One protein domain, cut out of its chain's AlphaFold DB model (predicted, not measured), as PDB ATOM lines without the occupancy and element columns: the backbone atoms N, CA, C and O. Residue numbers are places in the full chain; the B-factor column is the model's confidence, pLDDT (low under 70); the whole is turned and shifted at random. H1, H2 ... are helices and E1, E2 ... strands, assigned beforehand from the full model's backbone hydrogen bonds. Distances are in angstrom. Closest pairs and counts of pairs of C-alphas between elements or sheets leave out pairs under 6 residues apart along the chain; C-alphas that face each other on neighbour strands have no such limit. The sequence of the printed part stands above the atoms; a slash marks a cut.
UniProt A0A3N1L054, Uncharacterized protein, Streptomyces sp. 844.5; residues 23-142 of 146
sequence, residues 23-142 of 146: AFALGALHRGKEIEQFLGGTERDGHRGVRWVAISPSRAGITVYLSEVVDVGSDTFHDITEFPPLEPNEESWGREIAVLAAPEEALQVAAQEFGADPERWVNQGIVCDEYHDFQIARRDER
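What this domain is: This is residues 23 to 142 of the 146 residues of an uncharacterized protein of Streptomyces sp. 844.5 (UniProt A0A3N1L054). A strongly twisted antiparallel sheet is covered by helices on both faces: H2 runs along one face, H3 slants over the other, and H1 packs near one end of the sheet, by E1, E2 and E5. Residues 137 to 142, the last four residues of H3 and the two after it, stick out. The 120 printed residues hold three named helices and five named strands, in the order H1 E1 E2 E3 E4 H2 E5 H3; the sheet's order is E4 E3 E2 E1 E5, and the class is mixed, helices and strands. The whole is compact, with a radius of gyration of the C-alphas of 14.2 A and spans of 42 by 30 by 24 A.

How they stand to each other: H1, residues 23 to 30, is on the sheet, at a height over the sheet of 8.5 A, and two inner strands of that sheet are E1, residues 35 to 44, and E2, residues 47 to 58. The closest C-alphas of H1 and E2 are those of Leu 29 and Pro 57, 6.1 A apart. E1 bends by 65 degrees at residue 41. E1 and E2 form a hairpin, with N 37 and O 53 at 2.9 A. E3, residues 61 to 70, forms a hairpin with E2, with N 54 and O 65 at 2.9 A. E4, residues 95 to 100, is an edge strand and forms a hairpin with E3, with N 64 and O 98 at 2.9 A. E1 to E4 make a meander, each strand the antiparallel neighbour of the one before. H2, residues 103 to 114, lies over E3 and E2 at a height over the sheet of 8.2 A; it runs along the strands, at 18 degrees to E3 on the local plane. Its closest C-alpha pair with E3 is Pro 103 and Ile 62, 6.1 A. With residues 103 to 104 alone H2 touches H1, closest at the C-alphas of Pro 103 and Leu 29, 6.3 A. E5, residues 121 to 123, is the other edge strand, antiparallel to E1, with N 122 and O 36 at 2.8 A. H3, residues 127 to 140, is on the opposite face from H2, in three layers, helices on both faces of the sheet. Its closest C-alpha pair with E1 is Val 127 and Phe 38, 5.5 A. H2 and H3 are apart. In H1, H2 and H3 every O i to N i+4 pair is within hydrogen-bond range.

Where its parts are: H1 begins at C-alpha 23, (147.923, 139.340, 170.338). From first to last C-alpha E1 is 25.3 A long, E2 32.4 A, E3 29.0 A, H2 16.1 A and H3 20.2 A. H3 ends at C-alpha 140, (128.977, 117.149, 187.796).

The domain as a whole: The two C-alphas farthest apart, those of Arg 59 and Arg 142, are 45.6 A apart. The printed part has no cut. The link from E3 to E4, residues 71 to 94, is long. The mean pLDDT of the printed part is 94.6, and no printed residue is under 70.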
ATOM      1  N   ALA A  23     146.642 138.643 170.426       95.69
ATOM      2  CA  ALA A  23     147.923 139.340 170.338       95.69
ATOM      3  C   ALA A  23     149.034 138.652 171.154       95.69
ATOM      4  O   ALA A  23     150.190 138.625 170.725       95.69
ATOM      5  N   PHE A  24     148.711 138.082 172.320       96.56
ATOM      6  CA  PHE A  24     149.683 137.339 173.121       96.56
ATOM      7  C   PHE A  24     149.993 135.956 172.556       96.56
ATOM      8  O   PHE A  24     151.168 135.590 172.569       96.56
ATOM      9  N   ALA A  25     149.007 135.245 172.008       97.88
ATOM     10  CA  ALA A  25     149.224 133.995 171.282       97.88
ATOM     11  C   ALA A  25     150.190 134.220 170.108       97.88
ATOM     12  O   ALA A  25     151.244 133.588 170.017       97.88
ATOM     13  N   LEU A  26     149.909 135.232 169.283       97.88
ATOM     14  CA  LEU A  26     150.769 135.608 168.166       97.88
ATOM     15  C   LEU A  26     152.172 136.040 168.626       97.88
ATOM     16  O   LEU A  26     153.187 135.667 168.038       97.88
ATOM     17  N   GLY A  27     152.247 136.826 169.700       97.88
ATOM     18  CA  GLY A  27     153.515 137.246 170.283       97.88
ATOM     19  C   GLY A  27     154.339 136.080 170.838       97.88
ATOM     20  O   GLY A  27     155.565 136.113 170.743       97.88
ATOM     21  N   ALA A  28     153.702 135.065 171.425       98.12
ATOM     22  CA  ALA A  28     154.367 133.857 171.909       98.12
ATOM     23  C   ALA A  28     155.002 133.081 170.747       98.12
ATOM     24  O   ALA A  28     156.207 132.813 170.786       98.12
ATOM     25  N   LEU A  29     154.240 132.853 169.674       98.44
ATOM     26  CA  LEU A  29     154.708 132.170 168.468       98.44
ATOM     27  C   LEU A  29     155.904 132.885 167.825       98.44
ATOM     28  O   LEU A  29     156.933 132.266 167.561       98.44
ATOM     29  N   HIS A  30     155.841 134.209 167.670       97.62
ATOM     30  CA  HIS A  30     156.969 134.994 167.151       97.62
ATOM     31  C   HIS A  30     158.235 134.914 168.019       97.62
ATOM     32  O   HIS A  30     159.345 135.080 167.515       97.62
ATOM     33  N   ARG A  31     158.095 134.650 169.324       97.12
ATOM     34  CA  ARG A  31     159.222 134.429 170.247       97.12
ATOM     35  C   ARG A  31     159.696 132.974 170.285       97.12
ATOM     36  O   ARG A  31     160.521 132.635 171.134       97.12
ATOM     37  N   GLY A  32     159.186 132.121 169.399       97.75
ATOM     38  CA  GLY A  32     159.547 130.709 169.342       97.75
ATOM     39  C   GLY A  32     158.944 129.882 170.476       97.75
ATOM     40  O   GLY A  32     159.573 128.925 170.922       97.75
ATOM     41  N   LYS A  33     157.791 130.293 171.017       98.25
ATOM     42  CA  LYS A  33     157.080 129.562 172.072       98.25
ATOM     43  C   LYS A  33     155.879 128.839 171.493       98.25
ATOM     44  O   LYS A  33     155.149 129.422 170.701       98.25
ATOM     45  N   GLU A  34     155.705 127.595 171.920       98.19
ATOM     46  CA  GLU A  34     154.529 126.790 171.616       98.19
ATOM     47  C   GLU A  34     153.318 127.285 172.407       98.19
ATOM     48  O   GLU A  34     153.441 127.726 173.558       98.19
ATOM     49  N   ILE A  35     152.159 127.217 171.762       98.56
ATOM     50  CA  ILE A  35     150.855 127.432 172.380       98.56
ATOM     51  C   ILE A  35     149.969 126.227 172.097       98.56
ATOM     52  O   ILE A  35     150.121 125.555 171.075       98.56
ATOM     53  N   GLU A  36     149.022 125.986 172.987       98.44
ATOM     54  CA  GLU A  36     148.142 124.825 172.941       98.44
ATOM     55  C   GLU A  36     146.688 125.258 173.094       98.44
ATOM     56  O   GLU A  36     146.398 126.354 173.578       98.44
ATOM     57  N   GLN A  37     145.767 124.390 172.699       98.38
ATOM     58  CA  GLN A  37     144.365 124.544 173.042       98.38
ATOM     59  C   GLN A  37     143.692 123.194 173.228       98.38
ATOM     60  O   GLN A  37     143.681 122.364 172.312       98.38
ATOM     61  N   PHE A  38     143.077 123.006 174.396       98.31
ATOM     62  CA  PHE A  38     142.257 121.836 174.663       98.31
ATOM     63  C   PHE A  38     140.973 121.877 173.827       98.31
ATOM     64  O   PHE A  38     140.223 122.852 173.860       98.31
ATOM     65  N   LEU A  39     140.693 120.798 173.093       98.06
ATOM     66  CA  LEU A  39     139.543 120.703 172.185       98.06
ATOM     67  C   LEU A  39     138.432 119.785 172.720       98.06
ATOM     68  O   LEU A  39     137.426 119.574 172.039       98.06
ATOM     69  N   GLY A  40     138.596 119.232 173.926       97.44
ATOM     70  CA  GLY A  40     137.598 118.382 174.568       97.44
ATOM     71  C   GLY A  40     137.770 116.887 174.309       97.44
ATOM     72  O   GLY A  40     138.818 116.399 173.882       97.44
ATOM     73  N   GLY A  41     136.700 116.151 174.612       97.00
ATOM     74  CA  GLY A  41     136.617 114.715 174.365       97.00
ATOM     75  C   GLY A  41     136.486 114.380 172.881       97.00
ATOM     76  O   GLY A  41     135.904 115.134 172.104       97.00
ATOM     77  N   THR A  42     136.990 113.211 172.513       96.00
ATOM     78  CA  THR A  42     136.818 112.582 171.200       96.00
ATOM     79  C   THR A  42     136.454 111.105 171.388       96.00
ATOM     80  O   THR A  42     136.598 110.548 172.479       96.00
ATOM     81  N   GLU A  43     135.948 110.462 170.345       94.62
ATOM     82  CA  GLU A  43     135.681 109.025 170.339       94.62
ATOM     83  C   GLU A  43     136.109 108.435 169.000       94.62
ATOM     84  O   GLU A  43     135.810 108.993 167.942       94.62
ATOM     85  N   ARG A  44     136.799 107.296 169.052       88.50
ATOM     86  CA  ARG A  44     137.302 106.605 167.870       88.50
ATOM     87  C   ARG A  44     137.240 105.105 168.064       88.50
ATOM     88  O   ARG A  44     137.732 104.596 169.062       88.50
ATOM     89  N   ASP A  45     136.580 104.404 167.145       88.50
ATOM     90  CA  ASP A  45     136.383 102.949 167.209       88.50
ATOM     91  C   ASP A  45     135.902 102.452 168.589       88.50
ATOM     92  O   ASP A  45     136.358 101.434 169.108       88.50
ATOM     93  N   GLY A  46     134.998 103.212 169.221       87.81
ATOM     94  CA  GLY A  46     134.456 102.923 170.552       87.81
ATOM     95  C   GLY A  46     135.403 103.209 171.727       87.81
ATOM     96  O   GLY A  46     135.023 102.985 172.877       87.81
ATOM     97  N   HIS A  47     136.609 103.718 171.471       90.69
ATOM     98  CA  HIS A  47     137.543 104.182 172.491       90.69
ATOM     99  C   HIS A  47     137.345 105.676 172.735       90.69
ATOM    100  O   HIS A  47     137.371 106.492 171.812       90.69
ATOM    101  N   ARG A  48     137.148 106.035 174.004       95.25
ATOM    102  CA  ARG A  48     137.078 107.432 174.433       95.25
ATOM    103  C   ARG A  48     138.478 108.019 174.508       95.25
ATOM    104  O   ARG A  48     139.384 107.404 175.070       95.25
ATOM    105  N   GLY A  49     138.609 109.231 174.001       96.56
ATOM    106  CA  GLY A  49     139.836 109.994 174.059       96.56
ATOM    107  C   GLY A  49     139.603 111.448 174.421       96.56
ATOM    108  O   GLY A  49     138.470 111.915 174.568       96.56
ATOM    109  N   VAL A  50     140.706 112.167 174.524       97.69
ATOM    110  CA  VAL A  50     140.738 113.626 174.552       97.69
ATOM    111  C   VAL A  50     141.704 114.123 173.500       97.69
ATOM    112  O   VAL A  50     142.576 113.382 173.042       97.69
ATOM    113  N   ARG A  51     141.518 115.372 173.088       97.62
ATOM    114  CA  ARG A  51     142.326 115.957 172.031       97.62
ATOM    115  C   ARG A  51     142.656 117.415 172.279       97.62
ATOM    116  O   ARG A  51     141.876 118.154 172.881       97.62
ATOM    117  N   TRP A  52     143.803 117.823 171.763       98.38
ATOM    118  CA  TRP A  52     144.255 119.205 171.771       98.38
ATOM    119  C   TRP A  52     145.065 119.504 170.515       98.38
ATOM    120  O   TRP A  52     145.610 118.601 169.877       98.38
ATOM    121  N   VAL A  53     145.115 120.783 170.155       98.31
ATOM    122  CA  VAL A  53     145.970 121.286 169.078       98.31
ATOM    123  C   VAL A  53     147.151 122.031 169.690       98.31
ATOM    124  O   VAL A  53     146.978 122.770 170.660       98.31
ATOM    125  N   ALA A  54     148.337 121.854 169.117       98.12
ATOM    126  CA  ALA A  54     149.531 122.617 169.460       98.12
ATOM    127  C   ALA A  54     150.054 123.348 168.222       98.12
ATOM    128  O   ALA A  54     150.061 122.801 167.116       98.12
ATOM    129  N   ILE A  55     150.497 124.591 168.401       98.44
ATOM    130  CA  ILE A  55     151.172 125.370 167.362       98.44
ATOM    131  C   ILE A  55     152.591 125.658 167.833       98.44
ATOM    132  O   ILE A  55     152.799 126.394 168.798       98.44
ATOM    133  N   SER A  56     153.561 125.098 167.116       97.62
ATOM    134  CA  SER A  56     154.960 125.056 167.527       97.62
ATOM    135  C   SER A  56     155.870 125.708 166.485       97.62
ATOM    136  O   SER A  56     155.971 125.226 165.351       97.62
ATOM    137  N   PRO A  57     156.560 126.812 166.817       97.62
ATOM    138  CA  PRO A  57     157.573 127.382 165.941       97.62
ATOM    139  C   PRO A  57     158.830 126.506 165.885       97.62
ATOM    140  O   PRO A  57     159.412 126.152 166.910       97.62
ATOM    141  N   SER A  58     159.322 126.235 164.679       92.31
ATOM    142  CA  SER A  58     160.565 125.504 164.437       92.31
ATOM    143  C   SER A  58     161.433 126.208 163.387       92.31
ATOM    144  O   SER A  58     161.087 127.259 162.847       92.31
ATOM    145  N   ARG A  59     162.593 125.623 163.064       90.81
ATOM    146  CA  ARG A  59     163.432 126.113 161.952       90.81
ATOM    147  C   ARG A  59     162.783 125.910 160.580       90.81
ATOM    148  O   ARG A  59     163.178 126.594 159.642       90.81
ATOM    149  N   ALA A  60     161.860 124.958 160.457       91.81
ATOM    150  CA  ALA A  60     161.201 124.623 159.198       91.81
ATOM    151  C   ALA A  60     159.971 125.504 158.914       91.81
ATOM    152  O   ALA A  60     159.509 125.544 157.779       91.81
ATOM    153  N   GLY A  61     159.469 126.218 159.924       96.69
ATOM    154  CA  GLY A  61     158.246 127.012 159.852       96.69
ATOM    155  C   GLY A  61     157.459 126.915 161.153       96.69
ATOM    156  O   GLY A  61     158.011 126.579 162.203       96.69
ATOM    157  N   ILE A  62     156.164 127.202 161.076       98.31
ATOM    158  CA  ILE A  62     155.218 127.051 162.178       98.31
ATOM    159  C   ILE A  62     154.442 125.756 161.968       98.31
ATOM    160  O   ILE A  62     153.684 125.646 161.006       98.31
ATOM    161  N   THR A  63     154.644 124.776 162.843       97.81
ATOM    162  CA  THR A  63     153.997 123.469 162.724       97.81
ATOM    163  C   THR A  63     152.712 123.426 163.540       97.81
ATOM    164  O   THR A  63     152.687 123.885 164.682       97.81
ATOM    165  N   VAL A  64     151.653 122.865 162.959       98.19
ATOM    166  CA  VAL A  64     150.400 122.545 163.654       98.19
ATOM    167  C   VAL A  64     150.375 121.049 163.933       98.19
ATOM    168  O   VAL A  64     150.449 120.248 162.997       98.19
ATOM    169  N   TYR A  65     150.231 120.683 165.201       97.69
ATOM    170  CA  TYR A  65     150.055 119.304 165.646       97.69
ATOM    171  C   TYR A  65     148.649 119.105 166.199       97.69
ATOM    172  O   TYR A  65     148.121 119.976 166.890       97.69
ATOM    173  N   LEU A  66     148.059 117.947 165.915       97.44
ATOM    174  CA  LEU A  66     146.863 117.466 166.599       97.44
ATOM    175  C   LEU A  66     147.245 116.230 167.401       97.44
ATOM    176  O   LEU A  66     147.734 115.263 166.824       97.44
ATOM    177  N   SER A  67     146.954 116.243 168.694       97.25
ATOM    178  CA  SER A  67     147.117 115.073 169.549       97.25
ATOM    179  C   SER A  67     145.753 114.510 169.911       97.25
ATOM    180  O   SER A  67     144.876 115.244 170.370       97.25
ATOM    181  N   GLU A  68     145.581 113.204 169.723       96.38
ATOM    182  CA  GLU A  68     144.427 112.442 170.198       96.38
ATOM    183  C   GLU A  68     144.936 111.278 171.050       96.38
ATOM    184  O   GLU A  68     145.665 110.411 170.568       96.38
ATOM    185  N   VAL A  69     144.553 111.246 172.323       96.31
ATOM    186  CA  VAL A  69     145.034 110.249 173.293       96.31
ATOM    187  C   VAL A  69     143.867 109.535 173.952       96.31
ATOM    188  O   VAL A  69     142.768 110.084 174.051       96.31
ATOM    189  N   VAL A  70     144.093 108.306 174.414       95.75
ATOM    190  CA  VAL A  70     143.102 107.567 175.204       95.75
ATOM    191  C   VAL A  70     142.864 108.304 176.521       95.75
ATOM    192  O   VAL A  70     143.812 108.670 177.215       95.75
ATOM    193  N   ASP A  71     141.597 108.494 176.895       96.31
ATOM    194  CA  ASP A  71     141.202 109.166 178.140       96.31
ATOM    195  C   ASP A  71     141.399 108.214 179.335       96.31
ATOM    196  O   ASP A  71     140.458 107.580 179.816       96.31
ATOM    197  N   VAL A  72     142.655 108.053 179.762       95.50
ATOM    198  CA  VAL A  72     143.078 107.199 180.891       95.50
ATOM    199  C   VAL A  72     143.251 107.977 182.198       95.50
ATOM    200  O   VAL A  72     143.761 107.431 183.180       95.50
ATOM    201  N   GLY A  73     142.873 109.255 182.212       94.12
ATOM    202  CA  GLY A  73     143.092 110.112 183.364       94.12
ATOM    203  C   GLY A  73     142.258 109.722 184.578       94.12
ATOM    204  O   GLY A  73     141.289 108.959 184.534       94.12
ATOM    205  N   SER A  74     142.702 110.235 185.715       91.06
ATOM    206  CA  SER A  74     142.105 110.003 187.030       91.06
ATOM    207  C   SER A  74     142.305 111.242 187.892       91.06
ATOM    208  O   SER A  74     143.005 112.149 187.467       91.06
ATOM    209  N   ASP A  75     141.782 111.250 189.122       86.19
ATOM    210  CA  ASP A  75     141.928 112.380 190.067       86.19
ATOM    211  C   ASP A  75     143.386 112.712 190.428       86.19
ATOM    212  O   ASP A  75     143.673 113.750 191.022       86.19
ATOM    213  N   THR A  76     144.315 111.808 190.116       89.50
ATOM    214  CA  THR A  76     145.749 111.967 190.377       89.50
ATOM    215  C   THR A  76     146.591 111.916 189.104       89.50
ATOM    216  O   THR A  76     147.815 111.907 189.199       89.50
ATOM    217  N   PHE A  77     145.969 111.832 187.923       93.81
ATOM    218  CA  PHE A  77     146.674 111.720 186.647       93.81
ATOM    219  C   PHE A  77     145.983 112.570 185.580       93.81
ATOM    220  O   PHE A  77     144.963 112.171 185.018       93.81
ATOM    221  N   HIS A  78     146.541 113.760 185.350       94.69
ATOM    222  CA  HIS A  78     145.983 114.794 184.469       94.69
ATOM    223  C   HIS A  78     146.903 115.168 183.307       94.69
ATOM    224  O   HIS A  78     146.519 115.980 182.471       94.69
ATOM    225  N   ASP A  79     148.115 114.612 183.263       95.75
ATOM    226  CA  ASP A  79     149.080 114.942 182.224       95.75
ATOM    227  C   ASP A  79     148.733 114.215 180.923       95.75
ATOM    228  O   ASP A  79     149.194 113.104 180.660       95.75
ATOM    229  N   ILE A  80     147.881 114.846 180.113       96.19
ATOM    230  CA  ILE A  80     147.413 114.275 178.847       96.19
ATOM    231  C   ILE A  80     148.541 114.083 177.829       96.19
ATOM    232  O   ILE A  80     148.363 113.326 176.878       96.19
ATOM    233  N   THR A  81     149.701 114.719 178.028       94.00
ATOM    234  CA  THR A  81     150.874 114.551 177.158       94.00
ATOM    235  C   THR A  81     151.596 113.221 177.398       94.00
ATOM    236  O   THR A  81     152.337 112.755 176.533       94.00
ATOM    237  N   GLU A  82     151.337 112.569 178.537       94.62
ATOM    238  CA  GLU A  82     151.846 111.232 178.867       94.62
ATOM    239  C   GLU A  82     150.852 110.108 178.528       94.62
ATOM    240  O   GLU A  82     151.159 108.923 178.700       94.62
ATOM    241  N   PHE A  83     149.643 110.445 178.072       94.94
ATOM    242  CA  PHE A  83     148.616 109.449 177.781       94.94
ATOM    243  C   PHE A  83     148.951 108.689 176.489       94.94
ATOM    244  O   PHE A  83     149.551 109.245 175.567       94.94
ATOM    245  N   PRO A  84     148.562 107.405 176.386       94.31
ATOM    246  CA  PRO A  84     148.822 106.640 175.178       94.31
ATOM    247  C   PRO A  84     148.012 107.211 174.004       94.31
ATOM    248  O   PRO A  84     146.866 107.634 174.204       94.31
ATOM    249  N   PRO A  85     148.560 107.192 172.777       94.31
ATOM    250  CA  PRO A  85     147.854 107.697 171.612       94.31
ATOM    251  C   PRO A  85     146.571 106.895 171.380       94.31
ATOM    252  O   PRO A  85     146.520 105.684 171.610       94.31
ATOM    253  N   LEU A  86     145.521 107.583 170.930       93.25
ATOM    254  CA  LEU A  86     144.232 106.960 170.629       93.25
ATOM    255  C   LEU A  86     144.351 106.019 169.421       93.25
ATOM    256  O   LEU A  86     143.717 104.968 169.387       93.25
ATOM    257  N   GLU A  87     145.212 106.379 168.467       90.06
ATOM    258  CA  GLU A  87     145.651 105.530 167.364       90.06
ATOM    259  C   GLU A  87     147.012 104.889 167.698       90.06
ATOM    260  O   GLU A  87     148.013 105.600 167.781       90.06
ATOM    261  N   PRO A  88     147.115 103.551 167.852       83.81
ATOM    262  CA  PRO A  88     148.333 102.896 168.352       83.81
ATOM    263  C   PRO A  88     149.603 103.101 167.512       83.81
ATOM    264  O   PRO A  88     150.704 102.852 167.997       83.81
ATOM    265  N   ASN A  89     149.447 103.494 166.246       84.06
ATOM    266  CA  ASN A  89     150.552 103.723 165.314       84.06
ATOM    267  C   ASN A  89     150.925 105.209 165.183       84.06
ATOM    268  O   ASN A  89     151.811 105.535 164.393       84.06
ATOM    269  N   GLU A  90     150.224 106.102 165.883       83.12
ATOM    270  CA  GLU A  90     150.519 107.531 165.894       83.12
ATOM    271  C   GLU A  90     151.675 107.837 166.854       83.12
ATOM    272  O   GLU A  90     151.911 107.122 167.833       83.12
ATOM    273  N   GLU A  91     152.430 108.891 166.553       80.06
ATOM    274  CA  GLU A  91     153.490 109.348 167.443       80.06
ATOM    275  C   GLU A  91     152.902 109.915 168.740       80.06
ATOM    276  O   GLU A  91     151.843 110.538 168.752       80.06
ATOM    277  N   SER A  92     153.612 109.727 169.854       70.69
ATOM    278  CA  SER A  92     153.122 110.127 171.180       70.69
ATOM    279  C   SER A  92     153.000 111.642 171.364       70.69
ATOM    280  O   SER A  92     152.302 112.094 172.260       70.69
ATOM    281  N   TRP A  93     153.688 112.432 170.538       73.50
ATOM    282  CA  TRP A  93     153.667 113.897 170.574       73.50
ATOM    283  C   TRP A  93     152.647 114.512 169.596       73.50
ATOM    284  O   TRP A  93     152.617 115.729 169.426       73.50
ATOM    285  N   GLY A  94     151.787 113.677 169.001       86.38
ATOM    286  CA  GLY A  94     150.718 114.083 168.095       86.38
ATOM    287  C   GLY A  94     151.098 113.992 166.621       86.38
ATOM    288  O   GLY A  94     152.257 113.830 166.238       86.38
ATOM    289  N   ARG A  95     150.088 114.101 165.761       93.62
ATOM    290  CA  ARG A  95     150.240 114.077 164.308       93.62
ATOM    291  C   ARG A  95     150.504 115.469 163.756       93.62
ATOM    292  O   ARG A  95     149.738 116.403 163.995       93.62
ATOM    293  N   GLU A  96     151.545 115.584 162.936       95.12
ATOM    294  CA  GLU A  96     151.791 116.777 162.125       95.12
ATOM    295  C   GLU A  96     150.665 116.964 161.100       95.12
ATOM    296  O   GLU A  96     150.384 116.085 160.282       95.12
ATOM    297  N   ILE A  97     150.011 118.121 161.158       96.19
ATOM    298  CA  ILE A  97     148.927 118.495 160.248       96.19
ATOM    299  C   ILE A  97     149.468 119.328 159.092       96.19
ATOM    300  O   ILE A  97     149.127 119.083 157.935       96.19
ATOM    301  N   ALA A  98     150.295 120.326 159.404       96.50
ATOM    302  CA  ALA A  98     150.871 121.232 158.423       96.50
ATOM    303  C   ALA A  98     152.104 121.951 158.985       96.50
ATOM    304  O   ALA A  98     152.190 122.200 160.187       96.50
ATOM    305  N   VAL A  99     152.996 122.369 158.084       97.94
ATOM    306  CA  VAL A  99     154.092 123.308 158.356       97.94
ATOM    307  C   VAL A  99     153.866 124.562 157.514       97.94
ATOM    308  O   VAL A  99     153.803 124.486 156.287       97.94
ATOM    309  N   LEU A 100     153.712 125.707 158.176       98.25
ATOM    310  CA  LEU A 100     153.306 126.976 157.572       98.25
ATOM    311  C   LEU A 100     154.427 128.012 157.655       98.25
ATOM    312  O   LEU A 100     155.347 127.904 158.469       98.25
ATOM    313  N   ALA A 101     154.340 129.049 156.822       97.12
ATOM    314  CA  ALA A 101     155.340 130.112 156.810       97.12
ATOM    315  C   ALA A 101     155.117 131.142 157.930       97.12
ATOM    316  O   ALA A 101     156.083 131.755 158.388       97.12
ATOM    317  N   ALA A 102     153.867 131.329 158.367       97.31
ATOM    318  CA  ALA A 102     153.485 132.375 159.310       97.31
ATOM    319  C   ALA A 102     152.605 131.854 160.465       97.31
ATOM    320  O   ALA A 102     151.759 130.980 160.252       97.31
ATOM    321  N   PRO A 103     152.751 132.407 161.687       98.12
ATOM    322  CA  PRO A 103     151.885 132.086 162.822       98.12
ATOM    323  C   PRO A 103     150.388 132.286 162.555       98.12
ATOM    324  O   PRO A 103     149.570 131.487 163.002       98.12
ATOM    325  N   GLU A 104     150.023 133.330 161.813       98.06
ATOM    326  CA  GLU A 104     148.637 133.654 161.474       98.06
ATOM    327  C   GLU A 104     147.992 132.562 160.613       98.06
ATOM    328  O   GLU A 104     146.838 132.202 160.838       98.06
ATOM    329  N   GLU A 105     148.748 131.992 159.672       98.12
ATOM    330  CA  GLU A 105     148.292 130.873 158.840       98.12
ATOM    331  C   GLU A 105     148.041 129.628 159.697       98.12
ATOM    332  O   GLU A 105     147.012 128.974 159.547       98.12
ATOM    333  N   ALA A 106     148.942 129.327 160.635       98.31
ATOM    334  CA  ALA A 106     148.798 128.188 161.538       98.31
ATOM    335  C   ALA A 106     147.578 128.332 162.466       98.31
ATOM    336  O   ALA A 106     146.808 127.384 162.628       98.31
ATOM    337  N   LEU A 107     147.360 129.530 163.024       98.19
ATOM    338  CA  LEU A 107     146.171 129.851 163.821       98.19
ATOM    339  C   LEU A 107     144.888 129.691 163.000       98.19
ATOM    340  O   LEU A 107     143.903 129.135 163.487       98.19
ATOM    341  N   GLN A 108     144.901 130.143 161.743       97.94
ATOM    342  CA  GLN A 108     143.762 129.997 160.846       97.94
ATOM    343  C   GLN A 108     143.479 128.524 160.523       97.94
ATOM    344  O   GLN A 108     142.322 128.113 160.590       97.94
ATOM    345  N   VAL A 109     144.507 127.724 160.218       98.19
ATOM    346  CA  VAL A 109     144.364 126.277 159.983       98.19
ATOM    347  C   VAL A 109     143.769 125.592 161.213       98.19
ATOM    348  O   VAL A 109     142.799 124.849 161.082       98.19
ATOM    349  N   ALA A 110     144.276 125.885 162.413       98.12
ATOM    350  CA  ALA A 110     143.743 125.310 163.645       98.12
ATOM    351  C   ALA A 110     142.256 125.657 163.860       98.12
ATOM    352  O   ALA A 110     141.455 124.789 164.214       98.12
ATOM    353  N   ALA A 111     141.869 126.908 163.596       97.81
ATOM    354  CA  ALA A 111     140.480 127.348 163.699       97.81
ATOM    355  C   ALA A 111     139.570 126.671 162.659       97.81
ATOM    356  O   ALA A 111     138.475 126.221 162.994       97.81
ATOM    357  N   GLN A 112     140.016 126.580 161.403       97.75
ATOM    358  CA  GLN A 112     139.213 126.057 160.294       97.75
ATOM    359  C   GLN A 112     139.057 124.533 160.332       97.75
ATOM    360  O   GLN A 112     137.958 124.036 160.098       97.75
ATOM    361  N   GLU A 113     140.128 123.804 160.639       97.50
ATOM    362  CA  GLU A 113     140.138 122.337 160.585       97.50
ATOM    363  C   GLU A 113     139.655 121.700 161.892       97.50
ATOM    364  O   GLU A 113     139.012 120.648 161.878       97.50
ATOM    365  N   PHE A 114     139.944 122.331 163.035       97.38
ATOM    366  CA  PHE A 114     139.709 121.727 164.353       97.38
ATOM    367  C   PHE A 114     138.745 122.516 165.236       97.38
ATOM    368  O   PHE A 114     138.409 122.053 166.327       97.38
ATOM    369  N   GLY A 115     138.264 123.669 164.765       97.25
ATOM    370  CA  GLY A 115     137.373 124.531 165.536       97.25
ATOM    371  C   GLY A 115     138.082 125.236 166.688       97.25
ATOM    372  O   GLY A 115     137.437 125.529 167.692       97.25
ATOM    373  N   ALA A 116     139.394 125.476 166.566       97.94
ATOM    374  CA  ALA A 116     140.133 126.179 167.601       97.94
ATOM    375  C   ALA A 116     139.615 127.619 167.787       97.94
ATOM    376  O   ALA A 116     139.431 128.366 166.822       97.94
ATOM    377  N   ASP A 117     139.399 128.012 169.037       97.38
ATOM    378  CA  ASP A 117     138.886 129.318 169.435       97.38
ATOM    379  C   ASP A 117     140.048 130.322 169.601       97.38
ATOM    380  O   ASP A 117     140.967 130.075 170.385       97.38
ATOM    381  N   PRO A 118     140.053 131.471 168.899       94.75
ATOM    382  CA  PRO A 118     141.125 132.460 169.011       94.75
ATOM    383  C   PRO A 118     141.322 133.028 170.426       94.75
ATOM    384  O   PRO A 118     142.387 133.585 170.694       94.75
ATOM    385  N   GLU A 119     140.344 132.893 171.324       95.31
ATOM    386  CA  GLU A 119     140.405 133.400 172.700       95.31
ATOM    387  C   GLU A 119     140.756 132.325 173.736       95.31
ATOM    388  O   GLU A 119     140.848 132.636 174.921       95.31
ATOM    389  N   ARG A 120     140.977 131.068 173.323       97.06
ATOM    390  CA  ARG A 120     141.240 129.947 174.247       97.06
ATOM    391  C   ARG A 120     142.619 129.313 174.106       97.06
ATOM    392  O   ARG A 120     142.836 128.197 174.562       97.06
ATOM    393  N   TRP A 121     143.561 129.989 173.461       98.31
ATOM    394  CA  TRP A 121     144.951 129.530 173.435       98.31
ATOM    395  C   TRP A 121     145.578 129.625 174.820       98.31
ATOM    396  O   TRP A 121     145.345 130.593 175.537       98.31
ATOM    397  N   VAL A 122     146.413 128.663 175.181       98.38
ATOM    398  CA  VAL A 122     147.166 128.645 176.435       98.38
ATOM    399  C   VAL A 122     148.657 128.457 176.161       98.38
ATOM    400  O   VAL A 122     149.062 128.069 175.064       98.38
ATOM    401  N   ASN A 123     149.500 128.765 177.148       97.88
ATOM    402  CA  ASN A 123     150.913 128.388 177.075       97.88
ATOM    403  C   ASN A 123     151.059 126.861 177.174       97.88
ATOM    404  O   ASN A 123     150.228 126.207 177.801       97.88
ATOM    405  N   GLN A 124     152.149 126.331 176.621       96.62
ATOM    406  CA  GLN A 124     152.498 124.912 176.706       96.62
ATOM    407  C   GLN A 124     152.350 124.331 178.127       96.62
ATOM    408  O   GLN A 124     152.834 124.922 179.097       96.62
ATOM    409  N   GLY A 125     151.706 123.168 178.232       95.25
ATOM    410  CA  GLY A 125     151.460 122.412 179.462       95.25
ATOM    411  C   GLY A 125     150.177 122.797 180.205       95.25
ATOM    412  O   GLY A 125     149.658 121.997 180.978       95.25
ATOM    413  N   ILE A 126     149.611 123.981 179.950       97.31
ATOM    414  CA  ILE A 126     148.368 124.430 180.607       97.31
ATOM    415  C   ILE A 126     147.151 123.622 180.123       97.31
ATOM    416  O   ILE A 126     146.126 123.561 180.802       97.31
ATOM    417  N   VAL A 127     147.265 122.936 178.984       96.88
ATOM    418  CA  VAL A 127     146.228 122.029 178.475       96.88
ATOM    419  C   VAL A 127     145.881 120.902 179.467       96.88
ATOM    420  O   VAL A 127     144.742 120.437 179.496       96.88
ATOM    421  N   CYS A 128     146.822 120.501 180.329       96.81
ATOM    422  CA  CYS A 128     146.600 119.501 181.377       96.81
ATOM    423  C   CYS A 128     145.657 120.022 182.477       96.81
ATOM    424  O   CYS A 128     144.802 119.280 182.969       96.81
ATOM    425  N   ASP A 129     145.741 121.313 182.806       96.06
ATOM    426  CA  ASP A 129     144.809 121.965 183.732       96.06
ATOM    427  C   ASP A 129     143.414 122.100 183.093       96.06
ATOM    428  O   ASP A 129     142.398 121.855 183.745       96.06
ATOM    429  N   GLU A 130     143.337 122.421 181.794       96.88
ATOM    430  CA  GLU A 130     142.058 122.445 181.067       96.88
ATOM    431  C   GLU A 130     141.404 121.057 180.977       96.88
ATOM    432  O   GLU A 130     140.180 120.937 181.084       96.88
ATOM    433  N   TYR A 131     142.202 119.997 180.832       97.38
ATOM    434  CA  TYR A 131     141.709 118.625 180.915       97.38
ATOM    435  C   TYR A 131     141.156 118.294 182.308       97.38
ATOM    436  O   TYR A 131     140.102 117.662 182.422       97.38
ATOM    437  N   HIS A 132     141.830 118.729 183.375       95.69
ATOM    438  CA  HIS A 132     141.337 118.537 184.737       95.69
ATOM    439  C   HIS A 132     139.980 119.229 184.956       95.69
ATOM    440  O   HIS A 132     139.040 118.593 185.441       95.69
ATOM    441  N   ASP A 133     139.826 120.475 184.503       95.19
ATOM    442  CA  ASP A 133     138.538 121.184 184.534       95.19
ATOM    443  C   ASP A 133     137.449 120.433 183.755       95.19
ATOM    444  O   ASP A 133     136.313 120.293 184.215       95.19
ATOM    445  N   PHE A 134     137.797 119.906 182.580       95.50
ATOM    446  CA  PHE A 134     136.897 119.096 181.767       95.50
ATOM    447  C   PHE A 134     136.455 117.813 182.484       95.50
ATOM    448  O   PHE A 134     135.285 117.428 182.390       95.50
ATOM    449  N   GLN A 135     137.346 117.159 183.234       94.88
ATOM    450  CA  GLN A 135     136.980 116.004 184.053       94.88
ATOM    451  C   GLN A 135     136.021 116.376 185.189       94.88
ATOM    452  O   GLN A 135     135.070 115.629 185.433       94.88
ATOM    453  N   ILE A 136     136.240 117.510 185.863       93.12
ATOM    454  CA  ILE A 136     135.349 118.003 186.925       93.12
ATOM    455  C   ILE A 136     133.953 118.265 186.354       93.12
ATOM    456  O   ILE A 136     132.979 117.682 186.832       93.12
ATOM    457  N   ALA A 137     133.862 119.040 185.270       91.88
ATOM    458  CA  ALA A 137     132.590 119.350 184.621       91.88
ATOM    459  C   ALA A 137     131.829 118.076 184.204       91.88
ATOM    460  O   ALA A 137     130.641 117.928 184.485       91.88
ATOM    461  N   ARG A 138     132.531 117.087 183.627       88.81
ATOM    462  CA  ARG A 138     131.932 115.795 183.245       88.81
ATOM    463  C   ARG A 138     131.405 114.980 184.422       88.81
ATOM    464  O   ARG A 138     130.508 114.155 184.230       88.81
ATOM    465  N   ARG A 139     131.977 115.129 185.618       86.25
ATOM    466  CA  ARG A 139     131.492 114.440 186.824       86.25
ATOM    467  C   ARG A 139     130.215 115.074 187.343       86.25
ATOM    468  O   ARG A 139     129.305 114.329 187.698       86.25
ATOM    469  N   ASP A 140     130.143 116.397 187.329       84.38
ATOM    470  CA  ASP A 140     128.977 117.149 187.796       84.38
ATOM    471  C   ASP A 140     127.757 116.949 186.883       84.38
ATOM    472  O   ASP A 140     126.618 116.926 187.347       84.38
ATOM    473  N   GLU A 141     127.988 116.716 185.589       82.88
ATOM    474  CA  GLU A 141     126.942 116.368 184.620       82.88
ATOM    475  C   GLU A 141     126.447 114.917 184.740       82.88
ATOM    476  O   GLU A 141     125.392 114.568 184.198       82.88
ATOM    477  N   ARG A 142     127.185 114.039 185.435       72.69
ATOM    478  CA  ARG A 142     126.812 112.628 185.554       72.69
ATOM    479  C   ARG A 142     125.742 112.474 186.642       72.69
ATOM    480  O   ARG A 142     126.026 112.756 187.805       72.69
TER     481      ARG A 142